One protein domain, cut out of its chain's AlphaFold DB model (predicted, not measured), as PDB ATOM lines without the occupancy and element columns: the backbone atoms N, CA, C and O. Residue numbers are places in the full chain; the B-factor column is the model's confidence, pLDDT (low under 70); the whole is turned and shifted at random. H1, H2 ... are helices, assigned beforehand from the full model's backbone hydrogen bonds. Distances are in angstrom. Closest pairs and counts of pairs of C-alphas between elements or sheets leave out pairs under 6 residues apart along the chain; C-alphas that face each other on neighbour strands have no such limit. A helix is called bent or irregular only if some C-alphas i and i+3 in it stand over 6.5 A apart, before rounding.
ATOM      1  N   ALA A   4      60.187 -51.361 229.317       55.41
ATOM      2  CA  ALA A   4      61.619 -51.104 229.177       55.41
ATOM      3  C   ALA A   4      62.445 -52.332 228.744       55.41
ATOM      4  O   ALA A   4      63.537 -52.164 228.223       55.41
ATOM      5  N   ASN A   5      61.937 -53.562 228.902       68.62
ATOM      6  CA  ASN A   5      62.681 -54.778 228.551       68.62
ATOM      7  C   ASN A   5      62.209 -55.477 227.262       68.62
ATOM      8  O   ASN A   5      62.771 -56.519 226.912       68.62
ATOM      9  N   ASP A   6      61.208 -54.951 226.546       88.56
ATOM     10  CA  ASP A   6      60.769 -55.542 225.274       88.56
ATOM     11  C   ASP A   6      61.243 -54.721 224.073       88.56
ATOM     12  O   ASP A   6      60.603 -53.766 223.635       88.56
ATOM     13  N   TYR A   7      62.355 -55.156 223.478       91.12
ATOM     14  CA  TYR A   7      62.923 -54.561 222.267       91.12
ATOM     15  C   TYR A   7      61.941 -54.512 221.081       91.12
ATOM     16  O   TYR A   7      62.141 -53.736 220.149       91.12
ATOM     17  N   ARG A   8      60.870 -55.318 221.087       93.19
ATOM     18  CA  ARG A   8      59.837 -55.303 220.036       93.19
ATOM     19  C   ARG A   8      58.959 -54.054 220.091       93.19
ATOM     20  O   ARG A   8      58.423 -53.650 219.059       93.19
ATOM     21  N   ALA A   9      58.805 -53.460 221.274       91.75
ATOM     22  CA  ALA A   9      57.999 -52.261 221.481       91.75
ATOM     23  C   ALA A   9      58.757 -50.978 221.101       91.75
ATOM     24  O   ALA A   9      58.137 -49.991 220.710       91.75
ATOM     25  N   LEU A  10      60.091 -51.002 221.155       93.06
ATOM     26  CA  LEU A  10      60.953 -49.873 220.802       93.06
ATOM     27  C   LEU A  10      61.203 -49.833 219.294       93.06
ATOM     28  O   LEU A  10      62.272 -50.210 218.827       93.06
ATOM     29  N   ARG A  11      60.209 -49.420 218.507       95.00
ATOM     30  CA  ARG A  11      60.362 -49.328 217.047       95.00
ATOM     31  C   ARG A  11      61.348 -48.216 216.645       95.00
ATOM     32  O   ARG A  11      61.524 -47.261 217.408       95.00
ATOM     33  N   PRO A  12      61.997 -48.326 215.474       96.50
ATOM     34  CA  PRO A  12      62.712 -47.206 214.878       96.50
ATOM     35  C   PRO A  12      61.748 -46.077 214.518       96.50
ATOM     36  O   PRO A  12      60.598 -46.336 214.146       96.50
ATOM     37  N   ASN A  13      62.220 -44.837 214.610       95.50
ATOM     38  CA  ASN A  13      61.527 -43.694 214.024       95.50
ATOM     39  C   ASN A  13      61.567 -43.792 212.490       95.50
ATOM     40  O   ASN A  13      62.373 -44.528 211.918       95.50
ATOM     41  N   SER A  14      60.683 -43.063 211.806       92.81
ATOM     42  CA  SER A  14      60.522 -43.150 210.345       92.81
ATOM     43  C   SER A  14      61.779 -42.800 209.544       92.81
ATOM     44  O   SER A  14      61.915 -43.236 208.405       92.81
ATOM     45  N   ASP A  15      62.665 -42.000 210.124       93.88
ATOM     46  CA  ASP A  15      63.916 -41.502 209.557       93.88
ATOM     47  C   ASP A  15      65.160 -42.227 210.097       93.88
ATOM     48  O   ASP A  15      66.272 -41.946 209.654       93.88
ATOM     49  N   GLU A  16      64.991 -43.178 211.024       96.81
ATOM     50  CA  GLU A  16      66.110 -43.922 211.595       96.81
ATOM     51  C   GLU A  16      66.555 -45.074 210.691       96.81
ATOM     52  O   GLU A  16      65.811 -46.009 210.382       96.81
ATOM     53  N   ASP A  17      67.835 -45.047 210.337       97.38
ATOM     54  CA  ASP A  17      68.555 -46.216 209.856       97.38
ATOM     55  C   ASP A  17      69.069 -47.078 211.027       97.38
ATOM     56  O   ASP A  17      68.879 -46.780 212.207       97.38
ATOM     57  N   ARG A  18      69.762 -48.176 210.708       97.25
ATOM     58  CA  ARG A  18      70.322 -49.092 211.718       97.25
ATOM     59  C   ARG A  18      71.270 -48.385 212.690       97.25
ATOM     60  O   ARG A  18      71.281 -48.721 213.871       97.25
ATOM     61  N   MET A  19      72.076 -47.451 212.185       97.31
ATOM     62  CA  MET A  19      73.122 -46.764 212.943       97.31
ATOM     63  C   MET A  19      72.509 -45.773 213.934       97.31
ATOM     64  O   MET A  19      72.764 -45.858 215.134       97.31
ATOM     65  N   SER A  20      71.657 -44.874 213.441       97.56
ATOM     66  CA  SER A  20      70.940 -43.880 214.245       97.56
ATOM     67  C   SER A  20      70.013 -44.531 215.275       97.56
ATOM     68  O   SER A  20      70.033 -44.131 216.440       97.56
ATOM     69  N   TYR A  21      69.315 -45.609 214.902       98.06
ATOM     70  CA  TYR A  21      68.509 -46.403 215.828       98.06
ATOM     71  C   TYR A  21      69.339 -47.004 216.971       98.06
ATOM     72  O   TYR A  21      68.998 -46.851 218.144       98.06
ATOM     73  N   ALA A  22      70.450 -47.675 216.649       97.81
ATOM     74  CA  ALA A  22      71.333 -48.252 217.660       97.81
ATOM     75  C   ALA A  22      71.944 -47.174 218.569       97.81
ATOM     76  O   ALA A  22      72.057 -47.385 219.775       97.81
ATOM     77  N   LEU A  23      72.280 -46.006 218.012       97.50
ATOM     78  CA  LEU A  23      72.851 -44.894 218.767       97.50
ATOM     79  C   LEU A  23      71.847 -44.324 219.765       97.50
ATOM     80  O   LEU A  23      72.213 -44.043 220.905       97.50
ATOM     81  N   ARG A  24      70.580 -44.175 219.365       97.19
ATOM     82  CA  ARG A  24      69.517 -43.779 220.289       97.19
ATOM     83  C   ARG A  24      69.356 -44.800 221.409       97.19
ATOM     84  O   ARG A  24      69.362 -44.412 222.568       97.19
ATOM     85  N   LEU A  25      69.292 -46.094 221.085       96.94
ATOM     86  CA  LEU A  25      69.169 -47.126 222.115       96.94
ATOM     87  C   LEU A  25      70.364 -47.139 223.086       96.94
ATOM     88  O   LEU A  25      70.164 -47.315 224.284       96.94
ATOM     89  N   GLN A  26      71.591 -46.916 222.608       96.44
ATOM     90  CA  GLN A  26      72.750 -46.769 223.493       96.44
ATOM     91  C   GLN A  26      72.589 -45.561 224.427       96.44
ATOM     92  O   GLN A  26      72.816 -45.693 225.627       96.44
ATOM     93  N   LYS A  27      72.155 -44.405 223.902       95.25
ATOM     94  CA  LYS A  27      71.893 -43.196 224.707       95.25
ATOM     95  C   LYS A  27      70.789 -43.404 225.745       95.25
ATOM     96  O   LYS A  27      70.862 -42.829 226.825       95.25
ATOM     97  N   ASP A  28      69.818 -44.259 225.439       94.00
ATOM     98  CA  ASP A  28      68.760 -44.678 226.364       94.00
ATOM     99  C   ASP A  28      69.262 -45.694 227.419       94.00
ATOM    100  O   ASP A  28      68.501 -46.123 228.287       94.00
ATOM    101  N   GLY A  29      70.543 -46.084 227.370       93.62
ATOM    102  CA  GLY A  29      71.195 -46.971 228.336       93.62
ATOM    103  C   GLY A  29      71.082 -48.463 228.013       93.62
ATOM    104  O   GLY A  29      71.392 -49.297 228.867       93.62
ATOM    105  N   PHE A  30      70.638 -48.835 226.808       96.06
ATOM    106  CA  PHE A  30      70.548 -50.241 226.419       96.06
ATOM    107  C   PHE A  30      71.917 -50.834 226.083       96.06
ATOM    108  O   PHE A  30      72.739 -50.242 225.385       96.06
ATOM    109  N   GLU A  31      72.141 -52.059 226.549       95.81
ATOM    110  CA  GLU A  31      73.379 -52.797 226.313       95.81
ATOM    111  C   GLU A  31      73.377 -53.561 224.978       95.81
ATOM    112  O   GLU A  31      72.335 -53.791 224.356       95.81
ATOM    113  N   GLU A  32      74.565 -53.952 224.519       96.62
ATOM    114  CA  GLU A  32      74.792 -54.541 223.197       96.62
ATOM    115  C   GLU A  32      73.853 -55.718 222.861       96.62
ATOM    116  O   GLU A  32      73.315 -55.782 221.754       96.62
ATOM    117  N   MET A  33      73.610 -56.656 223.779       95.69
ATOM    118  CA  MET A  33      72.724 -57.800 223.551       95.69
ATOM    119  C   MET A  33      71.269 -57.376 223.327       95.69
ATOM    120  O   MET A  33      70.585 -57.953 222.473       95.69
ATOM    121  N   PHE A  34      70.784 -56.377 224.059       96.12
ATOM    122  CA  PHE A  34      69.472 -55.781 223.836       96.12
ATOM    123  C   PHE A  34      69.394 -55.136 222.450       96.12
ATOM    124  O   PHE A  34      68.502 -55.471 221.664       96.12
ATOM    125  N   ILE A  35      70.364 -54.282 222.110       97.38
ATOM    126  CA  ILE A  35      70.389 -53.568 220.828       97.38
ATOM    127  C   ILE A  35      70.489 -54.558 219.655       97.38
ATOM    128  O   ILE A  35      69.768 -54.416 218.671       97.38
ATOM    129  N   ARG A  36      71.286 -55.630 219.764       97.00
ATOM    130  CA  ARG A  36      71.357 -56.709 218.754       97.00
ATOM    131  C   ARG A  36      69.996 -57.352 218.494       97.00
ATOM    132  O   ARG A  36      69.620 -57.576 217.341       97.00
ATOM    133  N   LYS A  37      69.234 -57.651 219.552       96.00
ATOM    134  CA  LYS A  37      67.878 -58.212 219.422       96.00
ATOM    135  C   LYS A  37      66.935 -57.225 218.737       96.00
ATOM    136  O   LYS A  37      66.159 -57.639 217.877       96.00
ATOM    137  N   ALA A  38      67.042 -55.945 219.074       97.12
ATOM    138  CA  ALA A  38      66.259 -54.872 218.479       97.12
ATOM    139  C   ALA A  38      66.570 -54.696 216.978       97.12
ATOM    140  O   ALA A  38      65.667 -54.741 216.143       97.12
ATOM    141  N   LEU A  39      67.853 -54.626 216.612       97.88
ATOM    142  CA  LEU A  39      68.325 -54.538 215.226       97.88
ATOM    143  C   LEU A  39      67.898 -55.742 214.386       97.88
ATOM    144  O   LEU A  39      67.460 -55.591 213.245       97.88
ATOM    145  N   ARG A  40      67.971 -56.951 214.949       96.75
ATOM    146  CA  ARG A  40      67.468 -58.147 214.267       96.75
ATOM    147  C   ARG A  40      65.953 -58.094 214.067       96.75
ATOM    148  O   ARG A  40      65.470 -58.517 213.023       96.75
ATOM    149  N   CYS A  41      65.216 -57.600 215.060       96.88
ATOM    150  CA  CYS A  41      63.760 -57.510 215.021       96.88
ATOM    151  C   CYS A  41      63.271 -56.535 213.945       96.88
ATOM    152  O   CYS A  41      62.383 -56.882 213.173       96.88
ATOM    153  N   HIS A  42      63.854 -55.336 213.888       97.38
ATOM    154  CA  HIS A  42      63.315 -54.237 213.077       97.38
ATOM    155  C   HIS A  42      64.032 -54.042 211.740       97.38
ATOM    156  O   HIS A  42      63.423 -53.558 210.796       97.38
ATOM    157  N   PHE A  43      65.296 -54.463 211.634       97.56
ATOM    158  CA  PHE A  43      66.111 -54.293 210.425       97.56
ATOM    159  C   PHE A  43      66.620 -55.609 209.829       97.56
ATOM    160  O   PHE A  43      67.365 -55.579 208.851       97.56
ATOM    161  N   GLN A  44      66.259 -56.759 210.414       96.00
ATOM    162  CA  GLN A  44      66.678 -58.090 209.952       96.00
ATOM    163  C   GLN A  44      68.202 -58.236 209.791       96.00
ATOM    164  O   GLN A  44      68.684 -58.981 208.939       96.00
ATOM    165  N   MET A  45      68.968 -57.523 210.621       96.44
ATOM    166  CA  MET A  45      70.426 -57.567 210.588       96.44
ATOM    167  C   MET A  45      70.946 -58.989 210.835       96.44
ATOM    168  O   MET A  45      70.432 -59.708 211.704       96.44
ATOM    169  N   LYS A  46      71.957 -59.397 210.063       94.56
ATOM    170  CA  LYS A  46      72.520 -60.743 210.147       94.56
ATOM    171  C   LYS A  46      73.463 -60.870 211.343       94.56
ATOM    172  O   LYS A  46      74.006 -59.880 211.829       94.56
ATOM    173  N   ILE A  47      73.636 -62.094 211.845       91.19
ATOM    174  CA  ILE A  47      74.426 -62.332 213.065       91.19
ATOM    175  C   ILE A  47      75.896 -61.967 212.836       91.19
ATOM    176  O   ILE A  47      76.532 -61.378 213.707       91.19
ATOM    177  N   GLU A  48      76.404 -62.321 211.662       92.31
ATOM    178  CA  GLU A  48      77.774 -62.111 211.205       92.31
ATOM    179  C   GLU A  48      78.168 -60.632 211.093       92.31
ATOM    180  O   GLU A  48      79.348 -60.318 211.218       92.31
ATOM    181  N   ASP A  49      77.199 -59.725 210.942       93.94
ATOM    182  CA  ASP A  49      77.463 -58.289 210.803       93.94
ATOM    183  C   ASP A  49      77.656 -57.596 212.165       93.94
ATOM    184  O   ASP A  49      78.245 -56.516 212.249       93.94
ATOM    185  N   PHE A  50      77.156 -58.190 213.257       94.81
ATOM    186  CA  PHE A  50      77.163 -57.540 214.571       94.81
ATOM    187  C   PHE A  50      78.557 -57.252 215.143       94.81
ATOM    188  O   PHE A  50      78.713 -56.171 215.707       94.81
ATOM    189  N   PRO A  51      79.563 -58.147 215.049       90.06
ATOM    190  CA  PRO A  51      80.881 -57.876 215.617       90.06
ATOM    191  C   PRO A  51      81.496 -56.564 215.123       90.06
ATOM    192  O   PRO A  51      81.928 -55.772 215.953       90.06
ATOM    193  N   VAL A  52      81.473 -56.326 213.805       91.38
ATOM    194  CA  VAL A  52      82.027 -55.110 213.186       91.38
ATOM    195  C   VAL A  52      81.131 -53.905 213.461       91.38
ATOM    196  O   VAL A  52      81.617 -52.838 213.813       91.38
ATOM    197  N   PHE A  53      79.809 -54.068 213.363       95.81
ATOM    198  CA  PHE A  53      78.872 -52.971 213.610       95.81
ATOM    199  C   PHE A  53      79.021 -52.372 215.012       95.81
ATOM    200  O   PHE A  53      78.992 -51.154 215.162       95.81
ATOM    201  N   PHE A  54      79.218 -53.211 216.033       95.31
ATOM    202  CA  PHE A  54      79.337 -52.761 217.421       95.31
ATOM    203  C   PHE A  54      80.703 -52.162 217.783       95.31
ATOM    204  O   PHE A  54      80.851 -51.667 218.898       95.31
ATOM    205  N   GLU A  55      81.687 -52.132 216.877       90.00
ATOM    206  CA  GLU A  55      82.962 -51.439 217.129       90.00
ATOM    207  C   GLU A  55      82.761 -49.943 217.426       90.00
ATOM    208  O   GLU A  55      83.495 -49.388 218.238       90.00
ATOM    209  N   GLY A  56      81.724 -49.320 216.852       90.88
ATOM    210  CA  GLY A  56      81.361 -47.918 217.093       90.88
ATOM    211  C   GLY A  56      80.498 -47.650 218.336       90.88
ATOM    212  O   GLY A  56      80.121 -46.505 218.560       90.88
ATOM    213  N   PHE A  57      80.161 -48.672 219.131       95.06
ATOM    214  CA  PHE A  57      79.164 -48.586 220.212       95.06
ATOM    215  C   PHE A  57      79.745 -48.987 221.574       95.06
ATOM    216  O   PHE A  57      79.207 -49.852 222.267       95.06
ATOM    217  N   GLU A  58      80.887 -48.400 221.949       92.06
ATOM    218  CA  GLU A  58      81.669 -48.823 223.121       92.06
ATOM    219  C   GLU A  58      80.855 -48.839 224.424       92.06
ATOM    220  O   GLU A  58      80.916 -49.826 225.158       92.06
ATOM    221  N   GLU A  59      80.024 -47.827 224.680       94.38
ATOM    222  CA  GLU A  59      79.193 -47.777 225.891       94.38
ATOM    223  C   GLU A  59      78.205 -48.947 225.954       94.38
ATOM    224  O   GLU A  59      78.056 -49.560 227.009       94.38
ATOM    225  N   ALA A  60      77.586 -49.330 224.831       96.12
ATOM    226  CA  ALA A  60      76.693 -50.487 224.794       96.12
ATOM    227  C   ALA A  60      77.450 -51.795 225.076       96.12
ATOM    228  O   ALA A  60      76.931 -52.679 225.770       96.12
ATOM    229  N   ARG A  61      78.693 -51.922 224.578       95.31
ATOM    230  CA  ARG A  61      79.546 -53.094 224.849       95.31
ATOM    231  C   ARG A  61      79.918 -53.168 226.325       95.31
ATOM    232  O   ARG A  61      79.786 -54.226 226.939       95.31
ATOM    233  N   LEU A  62      80.364 -52.052 226.906       94.94
ATOM    234  CA  LEU A  62      80.730 -51.961 228.322       94.94
ATOM    235  C   LEU A  62      79.509 -52.141 229.233       94.94
ATOM    236  O   LEU A  62      79.609 -52.826 230.250       94.94
ATOM    237  N   GLY A  63      78.342 -51.635 228.831       95.19
ATOM    238  CA  GLY A  63      77.066 -51.858 229.509       95.19
ATOM    239  C   GLY A  63      76.703 -53.341 229.606       95.19
ATOM    240  O   GLY A  63      76.242 -53.801 230.650       95.19
ATOM    241  N   HIS A  64      77.002 -54.138 228.573       96.00
ATOM    242  CA  HIS A  64      76.804 -55.593 228.632       96.00
ATOM    243  C   HIS A  64      77.758 -56.264 229.625       96.00
ATOM    244  O   HIS A  64      77.361 -57.170 230.360       96.00
ATOM    245  N   VAL A  65      79.015 -55.809 229.697       96.19
ATOM    246  CA  VAL A  65      79.970 -56.289 230.711       96.19
ATOM    247  C   VAL A  65      79.462 -55.969 232.121       96.19
ATOM    248  O   VAL A  65      79.429 -56.865 232.970       96.19
ATOM    249  N   ALA A  66      78.997 -54.736 232.346       95.50
ATOM    250  CA  ALA A  66      78.409 -54.303 233.612       95.50
ATOM    251  C   ALA A  66      77.195 -55.159 233.999       95.50
ATOM    252  O   ALA A  66      77.136 -55.671 235.117       95.50
ATOM    253  N   LEU A  67      76.272 -55.405 233.063       94.69
ATOM    254  CA  LEU A  67      75.101 -56.255 233.282       94.69
ATOM    255  C   LEU A  67      75.502 -57.682 233.693       94.69
ATOM    256  O   LEU A  67      74.927 -58.262 234.616       94.69
ATOM    257  N   LEU A  68      76.507 -58.270 233.036       95.44
ATOM    258  CA  LEU A  68      76.977 -59.617 233.372       95.44
ATOM    259  C   LEU A  68      77.598 -59.706 234.770       95.44
ATOM    260  O   LEU A  68      77.471 -60.757 235.413       95.44
ATOM    261  N   LEU A  69      78.249 -58.635 235.227       94.75
ATOM    262  CA  LEU A  69      78.764 -58.507 236.588       94.75
ATOM    263  C   LEU A  69      77.645 -58.236 237.595       94.75
ATOM    264  O   LEU A  69      77.660 -58.826 238.666       94.75
ATOM    265  N   GLN A  70      76.620 -57.463 237.249       93.75
ATOM    266  CA  GLN A  70      75.451 -57.284 238.112       93.75
ATOM    267  C   GLN A  70      74.725 -58.617 238.364       93.75
ATOM    268  O   GLN A  70      74.337 -58.917 239.490       93.75
ATOM    269  N   ILE A  71      74.581 -59.453 237.329       92.81
ATOM    270  CA  ILE A  71      73.958 -60.786 237.431       92.81
ATOM    271  C   ILE A  71      74.880 -61.794 238.141       92.81
ATOM    272  O   ILE A  71      74.416 -62.764 238.737       92.81
ATOM    273  N   GLY A  72      76.199 -61.616 238.043       93.44
ATOM    274  CA  GLY A  72      77.196 -62.512 238.623       93.44
ATOM    275  C   GLY A  72      78.389 -61.737 239.178       93.44
ATOM    276  O   GLY A  72      79.431 -61.730 238.520       93.44
ATOM    277  N   PRO A  73      78.271 -61.134 240.376       92.88
ATOM    278  CA  PRO A  73      79.259 -60.177 240.889       92.88
ATOM    279  C   PRO A  73      80.628 -60.800 241.157       92.88
ATOM    280  O   PRO A  73      81.652 -60.152 240.984       92.88
ATOM    281  N   ASN A  74      80.659 -62.095 241.478       93.50
ATOM    282  CA  ASN A  74      81.885 -62.828 241.800       93.50
ATOM    283  C   ASN A  74      82.507 -63.541 240.585       93.50
ATOM    284  O   ASN A  74      83.293 -64.476 240.746       93.50
ATOM    285  N   ARG A  75      82.126 -63.177 239.352       93.69
ATOM    286  CA  ARG A  75      82.757 -63.749 238.154       93.69
ATOM    287  C   ARG A  75      84.226 -63.342 238.106       93.69
ATOM    288  O   ARG A  75      84.543 -62.158 238.122       93.69
ATOM    289  N   SER A  76      85.107 -64.328 237.952       96.00
ATOM    290  CA  SER A  76      86.481 -64.059 237.531       96.00
ATOM    291  C   SER A  76      86.499 -63.471 236.120       96.00
ATOM    292  O   SER A  76      85.616 -63.767 235.308       96.00
ATOM    293  N   ASP A  77      87.536 -62.702 235.803       96.06
ATOM    294  CA  ASP A  77      87.701 -62.095 234.479       96.06
ATOM    295  C   ASP A  77      87.730 -63.153 233.365       96.06
ATOM    296  O   ASP A  77      87.098 -62.976 232.327       96.06
ATOM    297  N   TYR A  78      88.334 -64.319 233.620       96.12
ATOM    298  CA  TYR A  78      88.285 -65.466 232.709       96.12
ATOM    299  C   TYR A  78      86.849 -65.957 232.449       96.12
ATOM    300  O   TYR A  78      86.438 -66.163 231.303       96.12
ATOM    301  N   SER A  79      86.049 -66.135 233.506       96.88
ATOM    302  CA  SER A  79      84.649 -66.568 233.382       96.88
ATOM    303  C   SER A  79      83.794 -65.517 232.668       96.88
ATOM    304  O   SER A  79      82.927 -65.855 231.855       96.88
ATOM    305  N   LEU A  80      84.061 -64.238 232.939       96.94
ATOM    306  CA  LEU A  80      83.398 -63.103 232.312       96.94
ATOM    307  C   LEU A  80      83.720 -63.024 230.814       96.94
ATOM    308  O   LEU A  80      82.794 -63.014 230.005       96.94
ATOM    309  N   ALA A  81      84.998 -63.083 230.431       97.50
ATOM    310  CA  ALA A  81      85.434 -63.080 229.035       97.50
ATOM    311  C   ALA A  81      84.824 -64.250 228.247       97.50
ATOM    312  O   ALA A  81      84.263 -64.055 227.166       97.50
ATOM    313  N   ARG A  82      84.805 -65.464 228.819       97.44
ATOM    314  CA  ARG A  82      84.121 -66.614 228.199       97.44
ATOM    315  C   ARG A  82      82.628 -66.372 227.993       97.44
ATOM    316  O   ARG A  82      82.072 -66.774 226.968       97.44
ATOM    317  N   LYS A  83      81.961 -65.735 228.959       96.44
ATOM    318  CA  LYS A  83      80.530 -65.422 228.863       96.44
ATOM    319  C   LYS A  83      80.259 -64.358 227.797       96.44
ATOM    320  O   LYS A  83      79.310 -64.526 227.035       96.44
ATOM    321  N   ILE A  84      81.097 -63.327 227.710       96.00
ATOM    322  CA  ILE A  84      81.030 -62.277 226.684       96.00
ATOM    323  C   ILE A  84      81.247 -62.880 225.296       96.00
ATOM    324  O   ILE A  84      80.395 -62.703 224.432       96.00
ATOM    325  N   SER A  85      82.320 -63.654 225.101       95.38
ATOM    326  CA  SER A  85      82.619 -64.326 223.831       95.38
ATOM    327  C   SER A  85      81.447 -65.192 223.364       95.38
ATOM    328  O   SER A  85      80.983 -65.040 222.235       95.38
ATOM    329  N   LYS A  86      80.875 -66.011 224.260       94.06
ATOM    330  CA  LYS A  86      79.693 -66.831 223.949       94.06
ATOM    331  C   LYS A  86      78.460 -65.992 223.611       94.06
ATOM    332  O   LYS A  86      77.731 -66.336 222.689       94.06
ATOM    333  N   ASN A  87      78.185 -64.944 224.385       92.81
ATOM    334  CA  ASN A  87      76.991 -64.125 224.193       92.81
ATOM    335  C   ASN A  87      77.076 -63.320 222.888       92.81
ATOM    336  O   ASN A  87      76.106 -63.270 222.143       92.81
ATOM    337  N   LEU A  88      78.224 -62.699 222.616       91.00
ATOM    338  CA  LEU A  88      78.405 -61.765 221.504       91.00
ATOM    339  C   LEU A  88      78.928 -62.428 220.223       91.00
ATOM    340  O   LEU A  88      78.969 -61.775 219.180       91.00
ATOM    341  N   GLY A  89      79.328 -63.700 220.277       90.12
ATOM    342  CA  GLY A  89      79.901 -64.407 219.130       90.12
ATOM    343  C   GLY A  89      81.243 -63.827 218.678       90.12
ATOM    344  O   GLY A  89      81.565 -63.890 217.498       90.12
ATOM    345  N   ILE A  90      82.004 -63.226 219.598       91.38
ATOM    346  CA  ILE A  90      83.321 -62.639 219.316       91.38
ATOM    347  C   ILE A  90      84.445 -63.573 219.763       91.38
ATOM    348  O   ILE A  90      84.267 -64.380 220.681       91.38
ATOM    349  N   ALA A  91      85.620 -63.434 219.146       93.19
ATOM    350  CA  ALA A  91      86.808 -64.193 219.521       93.19
ATOM    351  C   ALA A  91      87.163 -63.988 221.012       93.19
ATOM    352  O   ALA A  91      86.996 -62.875 221.523       93.19
ATOM    353  N   PRO A  92      87.686 -65.017 221.709       95.00
ATOM    354  CA  PRO A  92      88.072 -64.910 223.118       95.00
ATOM    355  C   PRO A  92      88.990 -63.718 223.416       95.00
ATOM    356  O   PRO A  92      88.707 -62.965 224.340       95.00
ATOM    357  N   ALA A  93      89.989 -63.461 222.565       94.75
ATOM    358  CA  ALA A  93      90.900 -62.325 222.716       94.75
ATOM    359  C   ALA A  93      90.178 -60.961 222.699       94.75
ATOM    360  O   ALA A  93      90.520 -60.057 223.458       94.75
ATOM    361  N   HIS A  94      89.130 -60.804 221.879       93.56
ATOM    362  CA  HIS A  94      88.325 -59.576 221.869       93.56
ATOM    363  C   HIS A  94      87.474 -59.442 223.135       93.56
ATOM    364  O   HIS A  94      87.275 -58.336 223.632       93.56
ATOM    365  N   ALA A  95      86.972 -60.558 223.666       95.88
ATOM    366  CA  ALA A  95      86.232 -60.556 224.921       95.88
ATOM    367  C   ALA A  95      87.136 -60.234 226.121       95.88
ATOM    368  O   ALA A  95      86.733 -59.470 226.992       95.88
ATOM    369  N   GLU A  96      88.360 -60.759 226.150       96.75
ATOM    370  CA  GLU A  96      89.372 -60.424 227.159       96.75
ATOM    371  C   GLU A  96      89.733 -58.936 227.109       96.75
ATOM    372  O   GLU A  96      89.706 -58.260 228.137       96.75
ATOM    373  N   ALA A  97      89.966 -58.392 225.909       94.31
ATOM    374  CA  ALA A  97      90.232 -56.967 225.727       94.31
ATOM    375  C   ALA A  97      89.078 -56.082 226.234       94.31
ATOM    376  O   ALA A  97      89.331 -55.041 226.836       94.31
ATOM    377  N   LEU A  98      87.818 -56.490 226.032       94.25
ATOM    378  CA  LEU A  98      86.657 -55.785 226.588       94.25
ATOM    379  C   LEU A  98      86.639 -55.800 228.118       94.25
ATOM    380  O   LEU A  98      86.343 -54.773 228.725       94.25
ATOM    381  N   VAL A  99      86.954 -56.939 228.743       96.00
ATOM    382  CA  VAL A  99      87.020 -57.035 230.209       96.00
ATOM    383  C   VAL A  99      88.095 -56.103 230.754       96.00
ATOM    384  O   VAL A  99      87.813 -55.333 231.668       96.00
ATOM    385  N   ILE A 100      89.291 -56.112 230.160       94.81
ATOM    386  CA  ILE A 100      90.393 -55.227 230.563       94.81
ATOM    387  C   ILE A 100      89.959 -53.762 230.469       94.81
ATOM    388  O   ILE A 100      90.055 -53.039 231.458       94.81
ATOM    389  N   ARG A 101      89.401 -53.339 229.323       93.56
ATOM    390  CA  ARG A 101      88.896 -51.967 229.147       93.56
ATOM    391  C   ARG A 101      87.860 -51.607 230.203       93.56
ATOM    392  O   ARG A 101      87.985 -50.565 230.835       93.56
ATOM    393  N   PHE A 102      86.872 -52.473 230.432       94.44
ATOM    394  CA  PHE A 102      85.837 -52.237 231.435       94.44
ATOM    395  C   PHE A 102      86.429 -52.001 232.829       94.44
ATOM    396  O   PHE A 102      86.033 -51.060 233.520       94.44
ATOM    397  N   ARG A 103      87.409 -52.818 233.237       90.75
ATOM    398  CA  ARG A 103      88.101 -52.654 234.523       90.75
ATOM    399  C   ARG A 103      88.865 -51.332 234.587       90.75
ATOM    400  O   ARG A 103      88.707 -50.621 235.569       90.75
ATOM    401  N   THR A 104      89.607 -50.968 233.539       89.62
ATOM    402  CA  THR A 104      90.346 -49.694 233.472       89.62
ATOM    403  C   THR A 104      89.421 -48.471 233.510       89.62
ATOM    404  O   THR A 104      89.721 -47.494 234.192       89.62
ATOM    405  N   HIS A 105      88.276 -48.514 232.824       80.19
ATOM    406  CA  HIS A 105      87.273 -47.445 232.897       80.19
ATOM    407  C   HIS A 105      86.642 -47.343 234.293       80.19
ATOM    408  O   HIS A 105      86.434 -46.240 234.796       80.19
ATOM    409  N   SER A 106      86.399 -48.482 234.948       71.44
ATOM    410  CA  SER A 106      85.828 -48.523 236.300       71.44
ATOM    411  C   SER A 106      86.792 -47.993 237.368       71.44
ATOM    412  O   SER A 106      86.345 -47.437 238.362       71.44
ATOM    413  N   THR A 107      88.109 -48.134 237.178       61.72
ATOM    414  CA  THR A 107      89.120 -47.627 238.124       61.72
ATOM    415  C   THR A 107      89.407 -46.132 237.985       61.72
ATOM    416  O   THR A 107      89.974 -45.544 238.898       61.72
ATOM    417  N   ASN A 108      89.037 -45.517 236.858       55.19
ATOM    418  CA  ASN A 108      89.354 -44.119 236.533       55.19
ATOM    419  C   ASN A 108      88.168 -43.155 236.704       55.19
ATOM    420  O   ASN A 108      88.262 -42.006 236.281       55.19
ATOM    421  N   SER A 109      87.060 -43.604 237.294       42.16
ATOM    422  CA  SER A 109      85.958 -42.719 237.681       42.16
ATOM    423  C   SER A 109      86.197 -42.277 239.130       42.16
ATOM    424  O   SER A 109      86.003 -43.103 240.022       42.16
TER     425      SER A 109
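This is residues 4 to 109 of the 111 residues of an uncharacterized protein of Rhodobacter sp. 24-YEA-8 (UniProt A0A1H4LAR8). Two groups of crossed helices stand end to end: H4, H5 and H6 make one, with H6 crossing H4 and H5, and the hairpin of H1 and H2 makes the other. H4 lies in the middle and its residues 60 to 64 reach H2, while H3 sits loosely by the hairpin and near the junction of the two groups. The printed part has 106 residues with six named helices, H1 to H6 in order along the chain, and no named strand: the class is all helix. The whole is compact, with a radius of gyration of the C-alphas of 13.9 A, and spans 42 by 29 by 21 A.

H6, the longest helix, holds residues 92 to 107 and measures 22.9 A from C-alpha 92 at (88.072, -64.910, 223.118) to C-alpha 107 at (89.120, -47.627, 238.124). H5 is residues 77 to 88, 16.0 A. H4 is residues 58 to 71, 20.2 A. H3 is residues 47 to 56, 16.5 A, and is irregular, but only just: C-alphas 48 and 51 are 6.9 A apart. H2 is residues 32 to 43, 15.4 A. H1 is residues 18 to 27, 14.4 A, and begins with C-alpha 18 at (70.322, -49.092, 211.718).

H4 is the hub, touching H2, H5 and H6. H4 and H6 are about perpendicular at 85 degrees, with the closest C-alphas those of Leu 62 and Phe 102, 6.0 A apart. H5 touches H6 at a steep tilt of 62 degrees, opposite ways; the closest C-alphas, of Ala 81 and Ala 95, are 4.9 A apart. H4 touches H5 with residues 65 to 69 alone, closest at the C-alphas of Val 65 and Ile 84, 7.3 A. H2 touches H4 with residues 32 to 33 alone, and the C-alphas of Glu 32 and Ala 60 are the closest, 4.8 A apart. H1 and H2 form a helical hairpin, opposite ways at 37 degrees, only just steep; their closest C-alphas are those of Ala 22 and Ile 35, 6.3 A apart. H3 is near H1, and is close to but not clearly touching H2, with the C-alphas of Arg 36 and Phe 50 at 7.2 A. H6 is apart from H1, H2 and H3. In H1, H2, H4, H5 and H6 every O i to N i+4 pair is within hydrogen-bond range; in H3 it is 2 of 6, beside 3 of 7 O i to N i+3 pairs.

The two C-alphas farthest apart, those of Ser 14 and Ser 76, are 43.0 A apart. The printed part has no cut, and the five links between the helices are tight. Residues 4 to 17 hold no named element, and their C-alphas lie 14 to 24 A from the mean of all C-alphas. The mean pLDDT of the printed part is 92.7; residues 4 to 5 and 107 to 109 are under 70.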